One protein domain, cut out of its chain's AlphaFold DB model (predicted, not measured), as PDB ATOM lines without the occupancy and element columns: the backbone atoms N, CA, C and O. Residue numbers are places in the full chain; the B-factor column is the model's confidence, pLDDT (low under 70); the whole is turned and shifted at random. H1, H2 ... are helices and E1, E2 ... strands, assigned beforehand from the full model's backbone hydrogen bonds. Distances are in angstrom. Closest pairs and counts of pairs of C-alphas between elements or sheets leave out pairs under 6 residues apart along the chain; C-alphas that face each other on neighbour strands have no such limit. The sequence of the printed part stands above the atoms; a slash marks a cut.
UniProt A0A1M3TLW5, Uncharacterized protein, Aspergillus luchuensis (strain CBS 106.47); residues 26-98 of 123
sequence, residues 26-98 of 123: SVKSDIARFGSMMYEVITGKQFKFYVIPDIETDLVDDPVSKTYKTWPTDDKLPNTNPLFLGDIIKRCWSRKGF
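Overview. This is residues 26 to 98 of the 123 residues of an uncharacterized protein of Aspergillus luchuensis (strain CBS 106.47) (UniProt A0A1M3TLW5). A long helix, H1, has a short helix, H2, side by side with it and running the opposite way, while a small ribbon of two parallel strands, E1 and E2, stands next to H1 through its strand E1. Two long stretches with no named element, residues 52 to 64 between the strands and residues 69 to 85 from E2 to H2, loop between these parts. The printed part has 73 residues with two named helices and two named strands in the order H1, E1, E2, H2, and the sheet has the order E1, E2. The class is mixed, helices and strands, though only 33 residues, under half, are in named elements. The whole is compact, with a radius of gyration of the C-alphas of 11.6 A and spans of 36 by 24 by 19 A.

Along the chain. H1 is residues 27 to 43, 24.3 A from first to last C-alpha, and begins with C-alpha 27 at (139.188, 161.921, 119.419). After a tight link of 4 residues comes E1, residues 48 to 51, 10.5 A long, with C-alpha 48 at (150.477, 172.544, 121.756). E2 is residues 65 to 68, 10.0 A long. H2 is residues 86 to 93, 10.8 A long, and ends with C-alpha 93 at (150.808, 163.591, 116.963).

Arrangement. H1 and H2 touch, with the C-alphas of Gly 35 and Ile 89 the closest at 4.7 A. They run opposite ways at a shallow tilt of 33 degrees, only just short of steep. In both helices every O i to N i+4 pair is within hydrogen-bond range. The closest C-alphas of H1 and E1 are those of Ser 36 and Lys 48, 6.0 A apart. E1 and E2 are parallel neighbours, with 21 degrees between their directions. Across this pair, N 50 and O 66 are 2.9 A apart, within hydrogen-bond range, and so are N 68 and O 50, also at 2.9 A. C-alphas 49 and 66 face each other at 4.6 A. H1 and E2 are apart, and E1 and H2 are apart.

Size, cuts and confidence. The two C-alphas farthest apart are those of Glu 56 and Phe 84, at 35.8 A. The first and last printed C-alphas, of Ser 26 and Phe 98, are 12.6 A apart. The printed part has no cut. The links E1 to E2, with 13 residues, and E2 to H2, with 17 residues, are long. The mean pLDDT of the printed part is 94.5, and no printed residue is under 70.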
ATOM      1  N   SER A  26     137.936 166.475 118.119       94.31
ATOM      2  CA  SER A  26     137.796 165.069 117.744       94.31
ATOM      3  C   SER A  26     138.604 164.195 118.698       94.31
ATOM      4  O   SER A  26     139.552 164.660 119.340       94.31
ATOM      5  N   VAL A  27     138.333 162.888 118.706       95.00
ATOM      6  CA  VAL A  27     139.188 161.921 119.419       95.00
ATOM      7  C   VAL A  27     140.649 162.064 118.977       95.00
ATOM      8  O   VAL A  27     141.573 161.971 119.787       95.00
ATOM      9  N   LYS A  28     140.882 162.361 117.692       95.62
ATOM     10  CA  LYS A  28     142.233 162.528 117.165       95.62
ATOM     11  C   LYS A  28     142.942 163.768 117.723       95.62
ATOM     12  O   LYS A  28     144.135 163.684 118.033       95.62
ATOM     13  N   SER A  29     142.244 164.896 117.881       95.19
ATOM     14  CA  SER A  29     142.823 166.081 118.531       95.19
ATOM     15  C   SER A  29     143.091 165.840 120.017       95.19
ATOM     16  O   SER A  29     144.123 166.286 120.517       95.19
ATOM     17  N   ASP A  30     142.237 165.081 120.707       95.62
ATOM     18  CA  ASP A  30     142.446 164.737 122.119       95.62
ATOM     19  C   ASP A  30     143.670 163.837 122.318       95.62
ATOM     20  O   ASP A  30     144.499 164.099 123.191       95.62
ATOM     21  N   ILE A  31     143.863 162.843 121.445       97.25
ATOM     22  CA  ILE A  31     145.082 162.020 121.412       97.25
ATOM     23  C   ILE A  31     146.325 162.899 121.192       97.25
ATOM     24  O   ILE A  31     147.344 162.717 121.863       97.25
ATOM     25  N   ALA A  32     146.266 163.868 120.274       97.12
ATOM     26  CA  ALA A  32     147.387 164.774 120.036       97.12
ATOM     27  C   ALA A  32     147.690 165.654 121.262       97.12
ATOM     28  O   ALA A  32     148.858 165.781 121.642       97.12
ATOM     29  N   ARG A  33     146.656 166.186 121.930       95.94
ATOM     30  CA  ARG A  33     146.788 166.942 123.189       95.94
ATOM     31  C   ARG A  33     147.368 166.080 124.312       95.94
ATOM     32  O   ARG A  33     148.216 166.557 125.066       95.94
ATOM     33  N   PHE A  34     146.996 164.804 124.387       97.12
ATOM     34  CA  PHE A  34     147.610 163.858 125.317       97.12
ATOM     35  C   PHE A  34     149.107 163.649 125.021       97.12
ATOM     36  O   PHE A  34     149.928 163.706 125.935       97.12
ATOM     37  N   GLY A  35     149.490 163.495 123.749       97.38
ATOM     38  CA  GLY A  35     150.901 163.447 123.340       97.38
ATOM     39  C   GLY A  35     151.682 164.708 123.728       97.38
ATOM     40  O   GLY A  35     152.805 164.618 124.221       97.38
ATOM     41  N   SER A  36     151.064 165.882 123.581       97.25
ATOM     42  CA  SER A  36     151.619 167.165 124.030       97.25
ATOM     43  C   SER A  36     151.831 167.229 125.542       97.25
ATOM     44  O   SER A  36     152.897 167.648 125.990       97.25
ATOM     45  N   MET A  37     150.862 166.750 126.328       96.56
ATOM     46  CA  MET A  37     150.994 166.638 127.783       96.56
ATOM     47  C   MET A  37     152.152 165.706 128.167       96.56
ATOM     48  O   MET A  37     152.961 166.053 129.024       96.56
ATOM     49  N   MET A  38     152.276 164.540 127.521       96.94
ATOM     50  CA  MET A  38     153.402 163.629 127.760       96.94
ATOM     51  C   MET A  38     154.749 164.287 127.440       96.94
ATOM     52  O   MET A  38     155.692 164.173 128.221       96.94
ATOM     53  N   TYR A  39     154.842 164.985 126.307       97.12
ATOM     54  CA  TYR A  39     156.050 165.706 125.918       97.12
ATOM     55  C   TYR A  39     156.443 166.765 126.952       97.12
ATOM     56  O   TYR A  39     157.613 166.840 127.335       97.12
ATOM     57  N   GLU A  40     155.476 167.541 127.446       96.69
ATOM     58  CA  GLU A  40     155.697 168.538 128.495       96.69
ATOM     59  C   GLU A  40     156.192 167.895 129.792       96.69
ATOM     60  O   GLU A  40     157.198 168.339 130.340       96.69
ATOM     61  N   VAL A  41     155.562 166.806 130.241       96.25
ATOM     62  CA  VAL A  41     155.983 166.079 131.452       96.25
ATOM     63  C   VAL A  41     157.422 165.565 131.337       96.25
ATOM     64  O   VAL A  41     158.175 165.630 132.306       96.25
ATOM     65  N   ILE A  42     157.820 165.064 130.166       95.38
ATOM     66  CA  ILE A  42     159.139 164.442 129.966       95.38
ATOM     67  C   ILE A  42     160.238 165.483 129.738       95.38
ATOM     68  O   ILE A  42     161.377 165.278 130.156       95.38
ATOM     69  N   THR A  43     159.928 166.591 129.064       95.38
ATOM     70  CA  THR A  43     160.941 167.571 128.631       95.38
ATOM     71  C   THR A  43     160.933 168.871 129.430       95.38
ATOM     72  O   THR A  43     161.890 169.643 129.334       95.38
ATOM     73  N   GLY A  44     159.855 169.156 130.163       95.62
ATOM     74  CA  GLY A  44     159.576 170.461 130.765       95.62
ATOM     75  C   GLY A  44     159.222 171.558 129.753       95.62
ATOM     76  O   GLY A  44     159.120 172.722 130.135       95.62
ATOM     77  N   LYS A  45     159.070 171.228 128.462       94.62
ATOM     78  CA  LYS A  45     158.776 172.189 127.391       94.62
ATOM     79  C   LYS A  45     157.347 172.030 126.903       94.62
ATOM     80  O   LYS A  45     156.911 170.929 126.581       94.62
ATOM     81  N   GLN A  46     156.646 173.148 126.772       95.31
ATOM     82  CA  GLN A  46     155.298 173.150 126.226       95.31
ATOM     83  C   GLN A  46     155.323 173.098 124.702       95.31
ATOM     84  O   GLN A  46     156.070 173.826 124.050       95.31
ATOM     85  N   PHE A  47     154.473 172.243 124.148       94.62
ATOM     86  CA  PHE A  47     154.163 172.215 122.729       94.62
ATOM     87  C   PHE A  47     152.699 171.835 122.565       94.62
ATOM     88  O   PHE A  47     152.299 170.727 122.919       94.62
ATOM     89  N   LYS A  48     151.896 172.745 122.031       93.38
ATOM     90  CA  LYS A  48     150.477 172.544 121.756       93.38
ATOM     91  C   LYS A  48     150.230 172.885 120.299       93.38
ATOM     92  O   LYS A  48     150.814 173.831 119.770       93.38
ATOM     93  N   PHE A  49     149.357 172.124 119.655       95.44
ATOM     94  CA  PHE A  49     148.860 172.525 118.354       95.44
ATOM     95  C   PHE A  49     147.385 172.204 118.168       95.44
ATOM     96  O   PHE A  49     146.855 171.271 118.773       95.44
ATOM     97  N   TYR A  50     146.759 172.986 117.299       94.81
ATOM     98  CA  TYR A  50     145.373 172.840 116.878       94.81
ATOM     99  C   TYR A  50     145.329 172.682 115.360       94.81
ATOM    100  O   TYR A  50     146.222 173.156 114.653       94.81
ATOM    101  N   VAL A  51     144.298 172.005 114.862       95.25
ATOM    102  CA  VAL A  51     144.045 171.877 113.426       95.25
ATOM    103  C   VAL A  51     142.696 172.512 113.139       95.25
ATOM    104  O   VAL A  51     141.676 171.961 113.534       95.25
ATOM    105  N   ILE A  52     142.712 173.672 112.488       94.81
ATOM    106  CA  ILE A  52     141.522 174.473 112.188       94.81
ATOM    107  C   ILE A  52     141.487 174.679 110.670       94.81
ATOM    108  O   ILE A  52     142.188 175.557 110.164       94.81
ATOM    109  N   PRO A  53     140.725 173.864 109.919       92.94
ATOM    110  CA  PRO A  53     140.661 173.932 108.456       92.94
ATOM    111  C   PRO A  53     140.224 175.288 107.888       92.94
ATOM    112  O   PRO A  53     140.586 175.613 106.754       92.94
ATOM    113  N   ASP A  54     139.494 176.071 108.683       93.88
ATOM    114  CA  ASP A  54     138.886 177.341 108.281       93.88
ATOM    115  C   ASP A  54     139.871 178.515 108.217       93.88
ATOM    116  O   ASP A  54     139.554 179.555 107.641       93.88
ATOM    117  N   ILE A  55     141.084 178.371 108.760       94.06
ATOM    118  CA  ILE A  55     142.100 179.425 108.654       94.06
ATOM    119  C   ILE A  55     142.695 179.484 107.237       94.06
ATOM    120  O   ILE A  55     142.835 178.478 106.533       94.06
ATOM    121  N   GLU A  56     143.115 180.675 106.809       94.44
ATOM    122  CA  GLU A  56     143.713 180.853 105.480       94.44
ATOM    123  C   GLU A  56     145.089 180.180 105.371       94.44
ATOM    124  O   GLU A  56     145.351 179.471 104.390       94.44
ATOM    125  N   THR A  57     145.923 180.351 106.402       94.75
ATOM    126  CA  THR A  57     147.302 179.855 106.510       94.75
ATOM    127  C   THR A  57     147.623 179.421 107.941       94.75
ATOM    128  O   THR A  57     146.961 179.846 108.883       94.75
ATOM    129  N   ASP A  58     148.663 178.599 108.104       95.50
ATOM    130  CA  ASP A  58     149.189 178.209 109.414       95.50
ATOM    131  C   ASP A  58     149.591 179.451 110.242       95.50
ATOM    132  O   ASP A  58     150.286 180.338 109.741       95.50
ATOM    133  N   LEU A  59     149.188 179.481 111.515       93.88
ATOM    134  CA  LEU A  59     149.529 180.500 112.511       93.88
ATOM    135  C   LEU A  59     150.550 179.896 113.488       93.88
ATOM    136  O   LEU A  59     150.211 179.079 114.347       93.88
ATOM    137  N   VAL A  60     151.827 180.220 113.284       90.62
ATOM    138  CA  VAL A  60     152.983 179.600 113.972       90.62
ATOM    139  C   VAL A  60     153.905 180.631 114.628       90.62
ATOM    140  O   VAL A  60     155.076 180.352 114.885       90.62
ATOM    141  N   ASP A  61     153.388 181.835 114.834       89.31
ATOM    142  CA  ASP A  61     154.063 182.956 115.480       89.31
ATOM    143  C   ASP A  61     154.250 182.731 116.986       89.31
ATOM    144  O   ASP A  61     155.269 183.143 117.544       89.31
ATOM    145  N   ASP A  62     153.324 182.014 117.628       88.38
ATOM    146  CA  ASP A  62     153.481 181.592 119.015       88.38
ATOM    147  C   ASP A  62     154.401 180.346 119.114       88.38
ATOM    148  O   ASP A  62     154.177 179.321 118.453       88.38
ATOM    149  N   PRO A  63     155.469 180.404 119.935       80.94
ATOM    150  CA  PRO A  63     156.438 179.316 120.049       80.94
ATOM    151  C   PRO A  63     155.894 178.077 120.779       80.94
ATOM    152  O   PRO A  63     156.457 176.989 120.628       80.94
ATOM    153  N   VAL A  64     154.832 178.230 121.570       85.62
ATOM    154  CA  VAL A  64     154.215 177.199 122.412       85.62
ATOM    155  C   VAL A  64     152.963 176.614 121.759       85.62
ATOM    156  O   VAL A  64     152.772 175.398 121.810       85.62
ATOM    157  N   SER A  65     152.115 177.452 121.169       91.88
ATOM    158  CA  SER A  65     150.790 177.099 120.663       91.88
ATOM    159  C   SER A  65     150.667 177.406 119.177       91.88
ATOM    160  O   SER A  65     150.541 178.554 118.779       91.88
ATOM    161  N   LYS A  66     150.640 176.368 118.346       94.56
ATOM    162  CA  LYS A  66     150.582 176.516 116.887       94.56
ATOM    163  C   LYS A  66     149.210 176.139 116.349       94.56
ATOM    164  O   LYS A  66     148.652 175.117 116.745       94.56
ATOM    165  N   THR A  67     148.686 176.888 115.395       96.06
ATOM    166  CA  THR A  67     147.440 176.529 114.712       96.06
ATOM    167  C   THR A  67     147.749 176.212 113.263       96.06
ATOM    168  O   THR A  67     148.279 177.043 112.531       96.06
ATOM    169  N   TYR A  68     147.425 175.000 112.837       96.31
ATOM    170  CA  TYR A  68     147.651 174.551 111.474       96.31
ATOM    171  C   TYR A  68     146.336 174.445 110.718       96.31
ATOM    172  O   TYR A  68     145.328 173.994 111.263       96.31
ATOM    173  N   LYS A  69     146.355 174.792 109.432       96.00
ATOM    174  CA  LYS A  69     145.185 174.609 108.565       96.00
ATOM    175  C   LYS A  69     144.908 173.133 108.310       96.00
ATOM    176  O   LYS A  69     143.778 172.674 108.216       96.00
ATOM    177  N   THR A  70     145.981 172.370 108.163       95.50
ATOM    178  CA  THR A  70     145.928 170.925 107.965       95.50
ATOM    179  C   THR A  70     146.795 170.254 109.004       95.50
ATOM    180  O   THR A  70     147.679 170.879 109.581       95.50
ATOM    181  N   TRP A  71     146.550 168.973 109.248       96.19
ATOM    182  CA  TRP A  71     147.346 168.230 110.210       96.19
ATOM    183  C   TRP A  71     148.853 168.355 109.900       96.19
ATOM    184  O   TRP A  71     149.246 168.056 108.767       96.19
ATOM    185  N   PRO A  72     149.693 168.787 110.861       95.38
ATOM    186  CA  PRO A  72     151.100 169.066 110.604       95.38
ATOM    187  C   PRO A  72     151.873 167.803 110.223       95.38
ATOM    188  O   PRO A  72     151.595 166.697 110.690       95.38
ATOM    189  N   THR A  73     152.870 167.984 109.367       93.38
ATOM    190  CA  THR A  73     153.854 166.962 109.015       93.38
ATOM    191  C   THR A  73     154.929 166.843 110.097       93.38
ATOM    192  O   THR A  73     155.120 167.755 110.901       93.38
ATOM    193  N   ASP A  74     155.641 165.714 110.118       90.38
ATOM    194  CA  ASP A  74     156.656 165.406 111.136       90.38
ATOM    195  C   ASP A  74     157.742 166.490 111.277       90.38
ATOM    196  O   ASP A  74     158.233 166.713 112.378       90.38
ATOM    197  N   ASP A  75     158.100 167.191 110.196       91.56
ATOM    198  CA  ASP A  75     159.097 168.273 110.190       91.56
ATOM    199  C   ASP A  75     158.640 169.541 110.930       91.56
ATOM    200  O   ASP A  75     159.471 170.340 111.364       91.56
ATOM    201  N   LYS A  76     157.326 169.718 111.114       92.69
ATOM    202  CA  LYS A  76     156.743 170.836 111.873       92.69
ATOM    203  C   LYS A  76     156.603 170.524 113.368       92.69
ATOM    204  O   LYS A  76     156.335 171.438 114.157       92.69
ATOM    205  N   LEU A  77     156.762 169.257 113.752       94.06
ATOM    206  CA  LEU A  77     156.624 168.766 115.120       94.06
ATOM    207  C   LEU A  77     157.981 168.755 115.849       94.06
ATOM    208  O   LEU A  77     159.031 168.645 115.215       94.06
ATOM    209  N   PRO A  78     157.998 168.849 117.192       94.19
ATOM    210  CA  PRO A  78     159.223 168.691 117.962       94.19
ATOM    211  C   PRO A  78     159.861 167.322 117.732       94.19
ATOM    212  O   PRO A  78     159.175 166.300 117.671       94.19
ATOM    213  N   ASN A  79     161.194 167.287 117.688       93.50
ATOM    214  CA  ASN A  79     161.914 166.021 117.669       93.50
ATOM    215  C   ASN A  79     161.716 165.290 119.006       93.50
ATOM    216  O   ASN A  79     161.982 165.846 120.075       93.50
ATOM    217  N   THR A  80     161.260 164.041 118.932       94.88
ATOM    218  CA  THR A  80     161.025 163.178 120.092       94.88
ATOM    219  C   THR A  80     162.133 162.158 120.324       94.88
ATOM    220  O   THR A  80     162.062 161.412 121.292       94.88
ATOM    221  N   ASN A  81     163.187 162.133 119.506       91.25
ATOM    222  CA  ASN A  81     164.347 161.271 119.718       91.25
ATOM    223  C   ASN A  81     165.458 162.034 120.462       91.25
ATOM    224  O   ASN A  81     165.797 163.142 120.035       91.25
ATOM    225  N   PRO A  82     166.069 161.472 121.528       91.75
ATOM    226  CA  PRO A  82     165.901 160.122 122.091       91.75
ATOM    227  C   PRO A  82     164.996 160.094 123.345       91.75
ATOM    228  O   PRO A  82     165.339 159.468 124.347       91.75
ATOM    229  N   LEU A  83     163.880 160.829 123.356       92.75
ATOM    230  CA  LEU A  83     163.050 160.960 124.557       92.75
ATOM    231  C   LEU A  83     162.481 159.606 124.996       92.75
ATOM    232  O   LEU A  83     162.056 158.785 124.179       92.75
ATOM    233  N   PHE A  84     162.385 159.416 126.312       91.06
ATOM    234  CA  PHE A  84     161.575 158.348 126.885       91.06
ATOM    235  C   PHE A  84     160.139 158.459 126.343       91.06
ATOM    236  O   PHE A  84     159.585 159.553 126.286       91.06
ATOM    237  N   LEU A  85     159.557 157.346 125.880       94.50
ATOM    238  CA  LEU A  85     158.246 157.299 125.202       94.50
ATOM    239  C   LEU A  85     158.139 158.162 123.925       94.50
ATOM    240  O   LEU A  85     157.031 158.412 123.445       94.50
ATOM    241  N   GLY A  86     159.267 158.578 123.336       95.81
ATOM    242  CA  GLY A  86     159.309 159.457 122.165       95.81
ATOM    243  C   GLY A  86     158.538 158.926 120.952       95.81
ATOM    244  O   GLY A  86     157.844 159.695 120.284       95.81
ATOM    245  N   ASP A  87     158.574 157.613 120.715       95.88
ATOM    246  CA  ASP A  87     157.796 156.954 119.655       95.88
ATOM    247  C   ASP A  87     156.282 157.033 119.897       95.88
ATOM    248  O   ASP A  87     155.504 157.214 118.958       95.88
ATOM    249  N   ILE A  88     155.849 156.918 121.157       97.31
ATOM    250  CA  ILE A  88     154.430 157.006 121.528       97.31
ATOM    251  C   ILE A  88     153.952 158.443 121.342       97.31
ATOM    252  O   ILE A  88     152.940 158.656 120.677       97.31
ATOM    253  N   ILE A  89     154.718 159.425 121.830       97.69
ATOM    254  CA  ILE A  89     154.432 160.855 121.631       97.69
ATOM    255  C   ILE A  89     154.303 161.164 120.135       97.69
ATOM    256  O   ILE A  89     153.311 161.750 119.698       97.69
ATOM    257  N   LYS A  90     155.261 160.697 119.326       97.06
ATOM    258  CA  LYS A  90     155.244 160.895 117.875       97.06
ATOM    259  C   LYS A  90     153.994 160.291 117.225       97.06
ATOM    260  O   LYS A  90     153.374 160.919 116.367       97.06
ATOM    261  N   ARG A  91     153.582 159.090 117.638       97.25
ATOM    262  CA  ARG A  91     152.357 158.440 117.138       97.25
ATOM    263  C   ARG A  91     151.077 159.131 117.608       97.25
ATOM    264  O   ARG A  91     150.103 159.123 116.858       97.25
ATOM    265  N   CYS A  92     151.056 159.758 118.782       97.94
ATOM    266  CA  CYS A  92     149.926 160.592 119.196       97.94
ATOM    267  C   CYS A  92     149.735 161.765 118.223       97.94
ATOM    268  O   CYS A  92     148.626 161.994 117.732       97.94
ATOM    269  N   TRP A  93     150.830 162.446 117.873       97.62
ATOM    270  CA  TRP A  93     150.808 163.591 116.963       97.62
ATOM    271  C   TRP A  93     150.688 163.235 115.486       97.62
ATOM    272  O   TRP A  93     150.288 164.090 114.713       97.62
ATOM    273  N   SER A  94     151.023 162.022 115.048       95.56
ATOM    274  CA  SER A  94     150.942 161.669 113.625       95.56
ATOM    275  C   SER A  94     149.494 161.552 113.149       95.56
ATOM    276  O   SER A  94     148.688 160.874 113.791       95.56
ATOM    277  N   ARG A  95     149.163 162.109 111.974       93.38
ATOM    278  CA  ARG A  95     147.816 161.998 111.375       93.38
ATOM    279  C   ARG A  95     147.360 160.545 111.226       93.38
ATOM    280  O   ARG A  95     146.197 160.246 111.451       93.38
ATOM    281  N   LYS A  96     148.286 159.657 110.849       93.44
ATOM    282  CA  LYS A  96     148.057 158.212 110.655       93.44
ATOM    283  C   LYS A  96     148.482 157.376 111.870       93.44
ATOM    284  O   LYS A  96     148.729 156.182 111.738       93.44
ATOM    285  N   GLY A  97     148.683 158.026 113.013       94.62
ATOM    286  CA  GLY A  97     149.077 157.380 114.255       94.62
ATOM    287  C   GLY A  97     147.890 156.754 114.980       94.62
ATOM    288  O   GLY A  97     147.014 156.180 114.345       94.62
ATOM    289  N   PHE A  98     147.864 156.870 116.308       96.31
ATOM    290  CA  PHE A  98     146.779 156.295 117.106       96.31
ATOM    291  C   PHE A  98     145.418 156.891 116.734       96.31
ATOM    292  O   PHE A  98     145.317 158.110 116.521       96.31
TER     293      PHE A  98